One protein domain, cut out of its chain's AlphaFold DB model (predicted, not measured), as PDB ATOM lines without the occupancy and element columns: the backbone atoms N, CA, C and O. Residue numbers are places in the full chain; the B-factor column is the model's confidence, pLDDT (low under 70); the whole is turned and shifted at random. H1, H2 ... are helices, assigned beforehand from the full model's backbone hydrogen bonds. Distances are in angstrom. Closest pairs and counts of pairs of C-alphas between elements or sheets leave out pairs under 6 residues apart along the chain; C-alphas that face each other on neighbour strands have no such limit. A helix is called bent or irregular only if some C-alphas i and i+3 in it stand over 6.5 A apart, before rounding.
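What this domain is: This is residues 158 to 242 of the 386 residues of the protein "Mitochondrial intermediate peptidase" of Mollisia scopiformis (UniProt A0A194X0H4). What does this model look like at first sight? One long bent helix, H1, sticks out with its residues 158 to 177, while the rest of its second arm, H1b, runs through the middle of a small body, crossed by H4 on one side and with H2 and H3 on the opposite side. At the other end of the printed part residues 235 to 242, of which 239 to 242 belong to H5, stick out too. What is it made of? The printed part has 85 residues, with five named helices in the order H1, H2, H3, H4, H5 and no named strand, and its class is all helix. How compact is it? It is loose, with a radius of gyration of the C-alphas of 15.8 A, and its flat outline spans 44 by 43 by 20 A.

How they stand to each other: How does the longest helix run? By its hydrogen bonds H1, residues 158 to 189, was assigned as one helix, but it is bent: C-alphas 170 and 173 are 6.9 A apart. Its arms H1a, residues 158 to 170, and H1b, residues 173 to 189, stand at a steep tilt of 46 degrees. H1a touches no helix. What touches H1b? H4, residues 224 to 236, touches it about perpendicular at 85 degrees, through residues 182 to 186 of H1b and 226 to 231 of H4; the closest C-alphas, those of Ile 182 and Tyr 230, are 5.9 A apart. H2, residues 196 to 206, only just touches H1b, with 3 pairs of C-alphas within 8 A, the closest those of Glu 184 and Thr 196 at 6.2 A; H1b takes part with residues 180 to 184 alone, and the lines stand about perpendicular at 85 degrees. Where do the other helices stand? H3, residues 210 to 216, and H2 touch only at the corner by their link, and only just, with 3 pairs of C-alphas within 8 A; the closest are those of Val 203 and Phe 213, 6.8 A apart, and the lines are about perpendicular at 88 degrees. H5, residues 239 to 242, is close to H4 but not clearly touching, the closest C-alphas being those of Lys 236 and Glu 242 at 7.3 A. H3 and H4 are apart, and so are H2 and H4. What do the backbone N and O atoms show? Every O i to N i+4 pair is within hydrogen-bond range in H1a, H1b, H2 and H4. In H3 1 of 3 such pairs is within range, beside 3 of 4 O i to N i+3 pairs, and H5 is too short for an O i to N i+4 pair.

Where its parts are: Where do the arms of H1 lie? H1a begins at C-alpha 158, at (-13.790, -27.420, 14.534), and is 18.3 A long from first to last C-alpha. H1b measures 24.5 A and ends at C-alpha 189, at (-52.600, -42.674, 29.981). How long are the others? H4 measures 18.3 A, H2 15.2 A, H3 10.2 A and H5 5.9 A. H3 is irregular, but only just: C-alphas 211 and 214 are 6.9 A apart. Where does the printed part end? H5 ends it at C-alpha 242, at (-48.308, -56.035, 13.288).

The domain as a whole: How far does it reach? The two C-alphas farthest apart, those of Arg 158 and Asn 191, are 47.7 A apart. Without the stretches that stand free, the body has 57 residues and spans 34 by 20 by 18 A. Is there a cut or a long link? The printed part has no cut and no long link: H2 to H3 and H4 to H5 are tight, H1 to H2 and H3 to H4 short. Where is confidence low? The mean pLDDT of the printed part is 75.9, and residues 193 to 221 and 239 to 242 are under 70.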
ATOM      1  N   ARG A 158     -12.828 -28.395  15.055       89.94
ATOM      2  CA  ARG A 158     -13.790 -27.420  14.534       89.94
ATOM      3  C   ARG A 158     -14.783 -28.109  13.614       89.94
ATOM      4  O   ARG A 158     -15.980 -27.949  13.823       89.94
ATOM      5  N   SER A 159     -14.297 -28.903  12.664       90.38
ATOM      6  CA  SER A 159     -15.146 -29.678  11.755       90.38
ATOM      7  C   SER A 159     -16.115 -30.573  12.525       90.38
ATOM      8  O   SER A 159     -17.308 -30.557  12.243       90.38
ATOM      9  N   VAL A 160     -15.646 -31.271  13.570       91.62
ATOM     10  CA  VAL A 160     -16.525 -32.085  14.429       91.62
ATOM     11  C   VAL A 160     -17.573 -31.233  15.145       91.62
ATOM     12  O   VAL A 160     -18.746 -31.595  15.140       91.62
ATOM     13  N   ALA A 161     -17.182 -30.106  15.748       92.75
ATOM     14  CA  ALA A 161     -18.120 -29.235  16.454       92.75
ATOM     15  C   ALA A 161     -19.198 -28.667  15.517       92.75
ATOM     16  O   ALA A 161     -20.376 -28.690  15.863       92.75
ATOM     17  N   THR A 162     -18.812 -28.214  14.321       95.19
ATOM     18  CA  THR A 162     -19.750 -27.727  13.301       95.19
ATOM     19  C   THR A 162     -20.699 -28.834  12.853       95.19
ATOM     20  O   THR A 162     -21.908 -28.638  12.902       95.19
ATOM     21  N   SER A 163     -20.188 -30.025  12.520       93.38
ATOM     22  CA  SER A 163     -21.038 -31.150  12.114       93.38
ATOM     23  C   SER A 163     -22.023 -31.586  13.203       93.38
ATOM     24  O   SER A 163     -23.167 -31.905  12.892       93.38
ATOM     25  N   LEU A 164     -21.614 -31.596  14.478       94.50
ATOM     26  CA  LEU A 164     -22.512 -31.920  15.593       94.50
ATOM     27  C   LEU A 164     -23.583 -30.844  15.805       94.50
ATOM     28  O   LEU A 164     -24.719 -31.177  16.137       94.50
ATOM     29  N   GLU A 165     -23.241 -29.570  15.610       96.75
ATOM     30  CA  GLU A 165     -24.193 -28.463  15.716       96.75
ATOM     31  C   GLU A 165     -25.228 -28.496  14.587       96.75
ATOM     32  O   GLU A 165     -26.420 -28.317  14.842       96.75
ATOM     33  N   ASP A 166     -24.799 -28.774  13.358       96.56
ATOM     34  CA  ASP A 166     -25.698 -28.910  12.210       96.56
ATOM     35  C   ASP A 166     -26.616 -30.128  12.382       96.56
ATOM     36  O   ASP A 166     -27.837 -29.998  12.295       96.56
ATOM     37  N   LEU A 167     -26.062 -31.277  12.792       96.00
ATOM     38  CA  LEU A 167     -26.852 -32.465  13.125       96.00
ATOM     39  C   LEU A 167     -27.882 -32.172  14.226       96.00
ATOM     40  O   LEU A 167     -29.028 -32.623  14.154       96.00
ATOM     41  N   ARG A 168     -27.500 -31.399  15.250       95.94
ATOM     42  CA  ARG A 168     -28.420 -30.982  16.312       95.94
ATOM     43  C   ARG A 168     -29.558 -30.138  15.748       95.94
ATOM     44  O   ARG A 168     -30.712 -30.404  16.087       95.94
ATOM     45  N   LYS A 169     -29.270 -29.148  14.901       96.06
ATOM     46  CA  LYS A 169     -30.291 -28.288  14.278       96.06
ATOM     47  C   LYS A 169     -31.265 -29.094  13.423       96.06
ATOM     48  O   LYS A 169     -32.472 -28.936  13.597       96.06
ATOM     49  N   ASP A 170     -30.758 -30.004  12.596       95.88
ATOM     50  CA  ASP A 170     -31.570 -30.816  11.683       95.88
ATOM     51  C   ASP A 170     -32.484 -31.798  12.428       95.88
ATOM     52  O   ASP A 170     -33.639 -32.013  12.047       95.88
ATOM     53  N   LEU A 171     -31.997 -32.378  13.531       95.19
ATOM     54  CA  LEU A 171     -32.768 -33.331  14.328       95.19
ATOM     55  C   LEU A 171     -33.730 -32.660  15.319       95.19
ATOM     56  O   LEU A 171     -34.743 -33.262  15.686       95.19
ATOM     57  N   THR A 172     -33.457 -31.422  15.746       93.69
ATOM     58  CA  THR A 172     -34.282 -30.674  16.713       93.69
ATOM     59  C   THR A 172     -35.785 -30.684  16.394       93.69
ATOM     60  O   THR A 172     -36.555 -31.044  17.290       93.69
ATOM     61  N   PRO A 173     -36.261 -30.360  15.171       93.62
ATOM     62  CA  PRO A 173     -37.699 -30.354  14.887       93.62
ATOM     63  C   PRO A 173     -38.335 -31.745  15.021       93.62
ATOM     64  O   PRO A 173     -39.445 -31.878  15.545       93.62
ATOM     65  N   GLN A 174     -37.622 -32.798  14.610       90.38
ATOM     66  CA  GLN A 174     -38.099 -34.176  14.736       90.38
ATOM     67  C   GLN A 174     -38.168 -34.603  16.205       90.38
ATOM     68  O   GLN A 174     -39.177 -35.167  16.632       90.38
ATOM     69  N   PHE A 175     -37.143 -34.276  17.000       87.56
ATOM     70  CA  PHE A 175     -37.130 -34.539  18.438       87.56
ATOM     71  C   PHE A 175     -38.243 -33.793  19.171       87.56
ATOM     72  O   PHE A 175     -38.940 -34.399  19.979       87.56
ATOM     73  N   GLN A 176     -38.467 -32.512  18.873       86.00
ATOM     74  CA  GLN A 176     -39.541 -31.730  19.491       86.00
ATOM     75  C   GLN A 176     -40.927 -32.302  19.166       86.00
ATOM     76  O   GLN A 176     -41.772 -32.409  20.055       86.00
ATOM     77  N   SER A 177     -41.155 -32.714  17.915       86.81
ATOM     78  CA  SER A 177     -42.394 -33.384  17.498       86.81
ATOM     79  C   SER A 177     -42.580 -34.732  18.204       86.81
ATOM     80  O   SER A 177     -43.654 -35.033  18.735       86.81
ATOM     81  N   HIS A 178     -41.513 -35.534  18.279       86.31
ATOM     82  CA  HIS A 178     -41.530 -36.818  18.973       86.31
ATOM     83  C   HIS A 178     -41.805 -36.656  20.467       86.31
ATOM     84  O   HIS A 178     -42.681 -37.339  20.997       86.31
ATOM     85  N   MET A 179     -41.138 -35.705  21.121       83.81
ATOM     86  CA  MET A 179     -41.344 -35.433  22.538       83.81
ATOM     87  C   MET A 179     -42.741 -34.907  22.835       83.81
ATOM     88  O   MET A 179     -43.370 -35.392  23.770       83.81
ATOM     89  N   LYS A 180     -43.278 -34.002  22.005       83.25
ATOM     90  CA  LYS A 180     -44.668 -33.542  22.127       83.25
ATOM     91  C   LYS A 180     -45.647 -34.720  22.084       83.25
ATOM     92  O   LYS A 180     -46.523 -34.826  22.936       83.25
ATOM     93  N   SER A 181     -45.463 -35.626  21.125       85.31
ATOM     94  CA  SER A 181     -46.288 -36.829  20.981       85.31
ATOM     95  C   SER A 181     -46.196 -37.752  22.204       85.31
ATOM     96  O   SER A 181     -47.217 -38.287  22.631       85.31
ATOM     97  N   ILE A 182     -45.007 -37.919  22.795       85.50
ATOM     98  CA  ILE A 182     -44.822 -38.695  24.034       85.50
ATOM     99  C   ILE A 182     -45.541 -38.043  25.213       85.50
ATOM    100  O   ILE A 182     -46.259 -38.735  25.934       85.50
ATOM    101  N   SER A 183     -45.392 -36.729  25.396       82.69
ATOM    102  CA  SER A 183     -46.083 -35.997  26.459       82.69
ATOM    103  C   SER A 183     -47.601 -36.161  26.349       82.69
ATOM    104  O   SER A 183     -48.255 -36.469  27.338       82.69
ATOM    105  N   GLU A 184     -48.168 -36.050  25.143       82.12
ATOM    106  CA  GLU A 184     -49.607 -36.251  24.918       82.12
ATOM    107  C   GLU A 184     -50.073 -37.677  25.237       82.12
ATOM    108  O   GLU A 184     -51.147 -37.850  25.808       82.12
ATOM    109  N   MET A 185     -49.293 -38.703  24.882       83.81
ATOM    110  CA  MET A 185     -49.620 -40.093  25.234       83.81
ATOM    111  C   MET A 185     -49.555 -40.326  26.747       83.81
ATOM    112  O   MET A 185     -50.428 -40.995  27.291       83.81
ATOM    113  N   THR A 186     -48.574 -39.724  27.420       83.62
ATOM    114  CA  THR A 186     -48.408 -39.823  28.879       83.62
ATOM    115  C   THR A 186     -49.581 -39.182  29.617       83.62
ATOM    116  O   THR A 186     -50.158 -39.796  30.512       83.62
ATOM    117  N   LEU A 187     -49.986 -37.978  29.204       80.31
ATOM    118  CA  LEU A 187     -51.132 -37.269  29.780       80.31
ATOM    119  C   LEU A 187     -52.433 -38.061  29.615       80.31
ATOM    120  O   LEU A 187     -53.195 -38.195  30.571       80.31
ATOM    121  N   LYS A 188     -52.651 -38.641  28.428       82.88
ATOM    122  CA  LYS A 188     -53.815 -39.496  28.152       82.88
ATOM    123  C   LYS A 188     -53.839 -40.750  29.027       82.88
ATOM    124  O   LYS A 188     -54.880 -41.058  29.589       82.88
ATOM    125  N   ASP A 189     -52.713 -41.451  29.162       82.50
ATOM    126  CA  ASP A 189     -52.600 -42.674  29.981       82.50
ATOM    127  C   ASP A 189     -52.844 -42.389  31.475       82.50
ATOM    128  O   ASP A 189     -53.409 -43.206  32.197       82.50
ATOM    129  N   ARG A 190     -52.476 -41.187  31.933       78.19
ATOM    130  CA  ARG A 190     -52.728 -40.698  33.297       78.19
ATOM    131  C   ARG A 190     -54.117 -40.049  33.474       78.19
ATOM    132  O   ARG A 190     -54.398 -39.521  34.544       78.19
ATOM    133  N   ASN A 191     -54.995 -40.113  32.465       75.31
ATOM    134  CA  ASN A 191     -56.349 -39.531  32.445       75.31
ATOM    135  C   ASN A 191     -56.417 -38.002  32.639       75.31
ATOM    136  O   ASN A 191     -57.437 -37.477  33.088       75.31
ATOM    137  N   PHE A 192     -55.373 -37.262  32.268       70.25
ATOM    138  CA  PHE A 192     -55.442 -35.803  32.240       70.25
ATOM    139  C   PHE A 192     -56.182 -35.328  30.982       70.25
ATOM    140  O   PHE A 192     -55.847 -35.708  29.861       70.25
ATOM    141  N   SER A 193     -57.186 -34.459  31.159       58.56
ATOM    142  CA  SER A 193     -57.982 -33.892  30.054       58.56
ATOM    143  C   SER A 193     -57.240 -32.811  29.254       58.56
ATOM    144  O   SER A 193     -57.745 -32.359  28.224       58.56
ATOM    145  N   ALA A 194     -56.078 -32.363  29.730       62.25
ATOM    146  CA  ALA A 194     -55.349 -31.247  29.148       62.25
ATOM    147  C   ALA A 194     -54.519 -31.684  27.930       62.25
ATOM    148  O   ALA A 194     -53.782 -32.671  27.968       62.25
ATOM    149  N   SER A 195     -54.609 -30.924  26.839       63.06
ATOM    150  CA  SER A 195     -53.713 -31.078  25.688       63.06
ATOM    151  C   SER A 195     -52.393 -30.344  25.943       63.06
ATOM    152  O   SER A 195     -52.367 -29.317  26.623       63.06
ATOM    153  N   THR A 196     -51.283 -30.804  25.350       62.12
ATOM    154  CA  THR A 196     -49.990 -30.094  25.472       62.12
ATOM    155  C   THR A 196     -50.056 -28.643  24.982       62.12
ATOM    156  O   THR A 196     -49.255 -27.815  25.404       62.12
ATOM    157  N   THR A 197     -51.015 -28.318  24.110       62.16
ATOM    158  CA  THR A 197     -51.270 -26.954  23.639       62.16
ATOM    159  C   THR A 197     -51.926 -26.090  24.718       62.16
ATOM    160  O   THR A 197     -51.539 -24.937  24.864       62.16
ATOM    161  N   GLN A 198     -52.871 -26.641  25.487       64.69
ATOM    162  CA  GLN A 198     -53.527 -25.934  26.598       64.69
ATOM    163  C   GLN A 198     -52.532 -25.679  27.729       64.69
ATOM    164  O   GLN A 198     -52.361 -24.547  28.157       64.69
ATOM    165  N   LEU A 199     -51.748 -26.697  28.084       64.44
ATOM    166  CA  LEU A 199     -50.717 -26.579  29.113       64.44
ATOM    167  C   LEU A 199     -49.650 -25.525  28.767       64.44
ATOM    168  O   LEU A 199     -49.194 -24.784  29.630       64.44
ATOM    169  N   ARG A 200     -49.275 -25.394  27.486       62.94
ATOM    170  CA  ARG A 200     -48.375 -24.314  27.038       62.94
ATOM    171  C   ARG A 200     -49.011 -22.928  27.144       62.94
ATOM    172  O   ARG A 200     -48.290 -21.971  27.411       62.94
ATOM    173  N   GLN A 201     -50.318 -22.811  26.913       64.88
ATOM    174  CA  GLN A 201     -51.040 -21.549  27.075       64.88
ATOM    175  C   GLN A 201     -51.124 -21.152  28.552       64.88
ATOM    176  O   GLN A 201     -50.859 -19.995  28.867       64.88
ATOM    177  N   ASP A 202     -51.375 -22.106  29.450       63.22
ATOM    178  CA  ASP A 202     -51.408 -21.870  30.899       63.22
ATOM    179  C   ASP A 202     -50.045 -21.382  31.419       63.22
ATOM    180  O   ASP A 202     -49.963 -20.425  32.188       63.22
ATOM    181  N   VAL A 203     -48.945 -21.960  30.920       60.09
ATOM    182  CA  VAL A 203     -47.576 -21.520  31.246       60.09
ATOM    183  C   VAL A 203     -47.306 -20.100  30.756       60.09
ATOM    184  O   VAL A 203     -46.820 -19.275  31.530       60.09
ATOM    185  N   GLN A 204     -47.668 -19.796  29.505       61.06
ATOM    186  CA  GLN A 204     -47.525 -18.454  28.931       61.06
ATOM    187  C   GLN A 204     -48.337 -17.406  29.702       61.06
ATOM    188  O   GLN A 204     -47.868 -16.283  29.874       61.06
ATOM    189  N   GLN A 205     -49.520 -17.773  30.200       60.97
ATOM    190  CA  GLN A 205     -50.351 -16.908  31.039       60.97
ATOM    191  C   GLN A 205     -49.800 -16.762  32.464       60.97
ATOM    192  O   GLN A 205     -49.908 -15.688  33.049       60.97
ATOM    193  N   SER A 206     -49.165 -17.803  33.009       58.81
ATOM    194  CA  SER A 206     -48.525 -17.776  34.333       58.81
ATOM    195  C   SER A 206     -47.190 -17.014  34.374       58.81
ATOM    196  O   SER A 206     -46.656 -16.784  35.456       58.81
ATOM    197  N   GLY A 207     -46.641 -16.625  33.215       53.97
ATOM    198  CA  GLY A 207     -45.364 -15.907  33.105       53.97
ATOM    199  C   GLY A 207     -44.116 -16.767  33.348       53.97
ATOM    200  O   GLY A 207     -43.017 -16.227  33.447       53.97
ATOM    201  N   ASN A 208     -44.271 -18.091  33.436       56.47
ATOM    202  CA  ASN A 208     -43.175 -19.030  33.670       56.47
ATOM    203  C   ASN A 208     -42.520 -19.487  32.352       56.47
ATOM    204  O   ASN A 208     -43.177 -19.594  31.317       56.47
ATOM    205  N   ASP A 209     -41.216 -19.781  32.385       52.91
ATOM    206  CA  ASP A 209     -40.486 -20.344  31.240       52.91
ATOM    207  C   ASP A 209     -40.941 -21.794  30.953       52.91
ATOM    208  O   ASP A 209     -41.324 -22.535  31.860       52.91
ATOM    209  N   ILE A 210     -40.843 -22.247  29.700       53.97
ATOM    210  CA  ILE A 210     -41.112 -23.638  29.286       53.97
ATOM    211  C   ILE A 210     -40.229 -24.631  30.066       53.97
ATOM    212  O   ILE A 210     -40.642 -25.764  30.301       53.97
ATOM    213  N   GLN A 211     -39.041 -24.213  30.515       51.72
ATOM    214  CA  GLN A 211     -38.160 -24.997  31.396       51.72
ATOM    215  C   GLN A 211     -38.709 -25.148  32.832       51.72
ATOM    216  O   GLN A 211     -38.371 -26.112  33.513       51.72
ATOM    217  N   ALA A 212     -39.577 -24.239  33.293       51.56
ATOM    218  CA  ALA A 212     -40.239 -24.292  34.604       51.56
ATOM    219  C   ALA A 212     -41.568 -25.081  34.579       51.56
ATOM    220  O   ALA A 212     -42.177 -25.338  35.620       51.56
ATOM    221  N   PHE A 213     -42.014 -25.506  33.394       56.56
ATOM    222  CA  PHE A 213     -43.224 -26.307  33.206       56.56
ATOM    223  C   PHE A 213     -43.207 -27.661  33.946       56.56
ATOM    224  O   PHE A 213     -44.183 -27.966  34.629       56.56
ATOM    225  N   PRO A 214     -42.118 -28.456  33.925       56.00
ATOM    226  CA  PRO A 214     -42.073 -29.714  34.673       56.00
ATOM    227  C   PRO A 214     -42.020 -29.490  36.193       56.00
ATOM    228  O   PRO A 214     -42.475 -30.330  36.958       56.00
ATOM    229  N   ALA A 215     -41.482 -28.355  36.652       55.69
ATOM    230  CA  ALA A 215     -41.405 -28.017  38.076       55.69
ATOM    231  C   ALA A 215     -42.753 -27.556  38.661       55.69
ATOM    232  O   ALA A 215     -42.973 -27.681  39.861       55.69
ATOM    233  N   SER A 216     -43.644 -27.023  37.821       55.47
ATOM    234  CA  SER A 216     -44.993 -26.586  38.210       55.47
ATOM    235  C   SER A 216     -46.046 -27.690  38.082       55.47
ATOM    236  O   SER A 216     -47.086 -27.599  38.725       55.47
ATOM    237  N   HIS A 217     -45.767 -28.724  37.283       60.22
ATOM    238  CA  HIS A 217     -46.641 -29.872  37.051       60.22
ATOM    239  C   HIS A 217     -45.796 -31.149  37.123       60.22
ATOM    240  O   HIS A 217     -45.238 -31.598  36.115       60.22
ATOM    241  N   GLU A 218     -45.672 -31.728  38.319       59.69
ATOM    242  CA  GLU A 218     -44.911 -32.967  38.563       59.69
ATOM    243  C   GLU A 218     -45.434 -34.116  37.678       59.69
ATOM    244  O   GLU A 218     -44.679 -34.933  37.149       59.69
ATOM    245  N   GLU A 219     -46.732 -34.097  37.382       55.38
ATOM    246  CA  GLU A 219     -47.419 -34.991  36.461       55.38
ATOM    247  C   GLU A 219     -46.960 -34.897  34.990       55.38
ATOM    248  O   GLU A 219     -47.285 -35.789  34.201       55.38
ATOM    249  N   CYS A 220     -46.194 -33.865  34.618       59.62
ATOM    250  CA  CYS A 220     -45.608 -33.671  33.287       59.62
ATOM    251  C   CYS A 220     -44.093 -33.940  33.241       59.62
ATOM    252  O   CYS A 220     -43.489 -33.821  32.168       59.62
ATOM    253  N   GLN A 221     -43.463 -34.302  34.366       69.12
ATOM    254  CA  GLN A 221     -42.051 -34.680  34.403       69.12
ATOM    255  C   GLN A 221     -41.853 -36.050  33.749       69.12
ATOM    256  O   GLN A 221     -42.008 -37.097  34.375       69.12
ATOM    257  N   LEU A 222     -41.505 -36.036  32.462       75.31
ATOM    258  CA  LEU A 222     -41.134 -37.249  31.746       75.31
ATOM    259  C   LEU A 222     -39.765 -37.725  32.223       75.31
ATOM    260  O   LEU A 222     -38.748 -37.089  31.953       75.31
ATOM    261  N   HIS A 223     -39.735 -38.882  32.869       83.25
ATOM    262  CA  HIS A 223     -38.488 -39.590  33.132       83.25
ATOM    263  C   HIS A 223     -38.152 -40.535  31.965       83.25
ATOM    264  O   HIS A 223     -39.018 -40.912  31.166       83.25
ATOM    265  N   TRP A 224     -36.895 -40.976  31.863       84.75
ATOM    266  CA  TRP A 224     -36.432 -41.798  30.734       84.75
ATOM    267  C   TRP A 224     -37.231 -43.085  30.523       84.75
ATOM    268  O   TRP A 224     -37.431 -43.515  29.388       84.75
ATOM    269  N   GLY A 225     -37.753 -43.671  31.600       86.19
ATOM    270  CA  GLY A 225     -38.608 -44.855  31.537       86.19
ATOM    271  C   GLY A 225     -39.924 -44.615  30.784       86.19
ATOM    272  O   GLY A 225     -40.385 -45.491  30.057       86.19
ATOM    273  N   GLU A 226     -40.518 -43.424  30.884       85.75
ATOM    274  CA  GLU A 226     -41.707 -43.055  30.102       85.75
ATOM    275  C   GLU A 226     -41.382 -42.792  28.647       85.75
ATOM    276  O   GLU A 226     -42.069 -43.302  27.758       85.75
ATOM    277  N   VAL A 227     -40.287 -42.071  28.395       88.44
ATOM    278  CA  VAL A 227     -39.778 -41.870  27.035       88.44
ATOM    279  C   VAL A 227     -39.593 -43.223  26.350       88.44
ATOM    280  O   VAL A 227     -39.984 -43.387  25.193       88.44
ATOM    281  N   TYR A 228     -39.068 -44.213  27.074       86.56
ATOM    282  CA  TYR A 228     -38.836 -45.558  26.566       86.56
ATOM    283  C   TYR A 228     -40.137 -46.322  26.264       86.56
ATOM    284  O   TYR A 228     -40.296 -46.814  25.142       86.56
ATOM    285  N   LYS A 229     -41.084 -46.366  27.216       88.94
ATOM    286  CA  LYS A 229     -42.414 -46.985  27.042       88.94
ATOM    287  C   LYS A 229     -43.138 -46.417  25.823       88.94
ATOM    288  O   LYS A 229     -43.442 -47.151  24.884       88.94
ATOM    289  N   TYR A 230     -43.373 -45.108  25.793       89.12
ATOM    290  CA  TYR A 230     -44.207 -44.499  24.755       89.12
ATOM    291  C   TYR A 230     -43.502 -44.421  23.396       89.12
ATOM    292  O   TYR A 230     -44.156 -44.528  22.356       89.12
ATOM    293  N   SER A 231     -42.166 -44.316  23.363       88.44
ATOM    294  CA  SER A 231     -41.417 -44.492  22.109       88.44
ATOM    295  C   SER A 231     -41.624 -45.890  21.537       88.44
ATOM    296  O   SER A 231     -41.781 -46.044  20.326       88.44
ATOM    297  N   PHE A 232     -41.632 -46.913  22.391       85.62
ATOM    298  CA  PHE A 232     -41.872 -48.284  21.969       85.62
ATOM    299  C   PHE A 232     -43.321 -48.510  21.524       85.62
ATOM    300  O   PHE A 232     -43.534 -49.110  20.476       85.62
ATOM    301  N   GLU A 233     -44.311 -47.973  22.236       85.81
ATOM    302  CA  GLU A 233     -45.720 -48.035  21.819       85.81
ATOM    303  C   GLU A 233     -45.955 -47.358  20.467       85.81
ATOM    304  O   GLU A 233     -46.617 -47.921  19.596       85.81
ATOM    305  N   LYS A 234     -45.352 -46.187  20.241       85.44
ATOM    306  CA  LYS A 234     -45.396 -45.515  18.937       85.44
ATOM    307  C   LYS A 234     -44.751 -46.367  17.844       85.44
ATOM    308  O   LYS A 234     -45.282 -46.426  16.742       85.44
ATOM    309  N   ARG A 235     -43.644 -47.059  18.151       80.44
ATOM    310  CA  ARG A 235     -42.989 -48.012  17.237       80.44
ATOM    311  C   ARG A 235     -43.833 -49.261  16.957       80.44
ATOM    312  O   ARG A 235     -43.733 -49.798  15.860       80.44
ATOM    313  N   LYS A 236     -44.643 -49.734  17.912       75.50
ATOM    314  CA  LYS A 236     -45.555 -50.873  17.697       75.50
ATOM    315  C   LYS A 236     -46.631 -50.560  16.665       75.50
ATOM    316  O   LYS A 236     -46.902 -51.409  15.836       75.50
ATOM    317  N   LYS A 237     -47.153 -49.332  16.673       75.38
ATOM    318  CA  LYS A 237     -48.194 -48.860  15.744       75.38
ATOM    319  C   LYS A 237     -47.720 -48.693  14.291       75.38
ATOM    320  O   LYS A 237     -48.474 -48.179  13.469       75.38
ATOM    321  N   PHE A 238     -46.473 -49.047  13.965       70.81
ATOM    322  CA  PHE A 238     -46.022 -49.045  12.574       70.81
ATOM    323  C   PHE A 238     -46.568 -50.290  11.855       70.81
ATOM    324  O   PHE A 238     -46.341 -51.394  12.352       70.81
ATOM    325  N   PRO A 239     -47.202 -50.132  10.674       63.41
ATOM    326  CA  PRO A 239     -47.961 -51.196   9.999       63.41
ATOM    327  C   PRO A 239     -47.194 -52.516   9.841       63.41
ATOM    328  O   PRO A 239     -47.685 -53.586  10.183       63.41
ATOM    329  N   TRP A 240     -45.923 -52.436   9.446       62.44
ATOM    330  CA  TRP A 240     -45.086 -53.603   9.148       62.44
ATOM    331  C   TRP A 240     -44.799 -54.515  10.355       62.44
ATOM    332  O   TRP A 240     -44.336 -55.636  10.173       62.44
ATOM    333  N   ARG A 241     -45.007 -54.040  11.594       58.09
ATOM    334  CA  ARG A 241     -44.701 -54.805  12.817       58.09
ATOM    335  C   ARG A 241     -45.874 -55.659  13.295       58.09
ATOM    336  O   ARG A 241     -45.638 -56.660  13.965       58.09
ATOM    337  N   GLU A 242     -47.102 -55.254  12.988       52.72
ATOM    338  CA  GLU A 242     -48.308 -56.035  13.288       52.72
ATOM    339  C   GLU A 242     -48.562 -57.104  12.211       52.72
ATOM    340  O   GLU A 242     -49.148 -58.139  12.505       52.72
TER     341      GLU A 242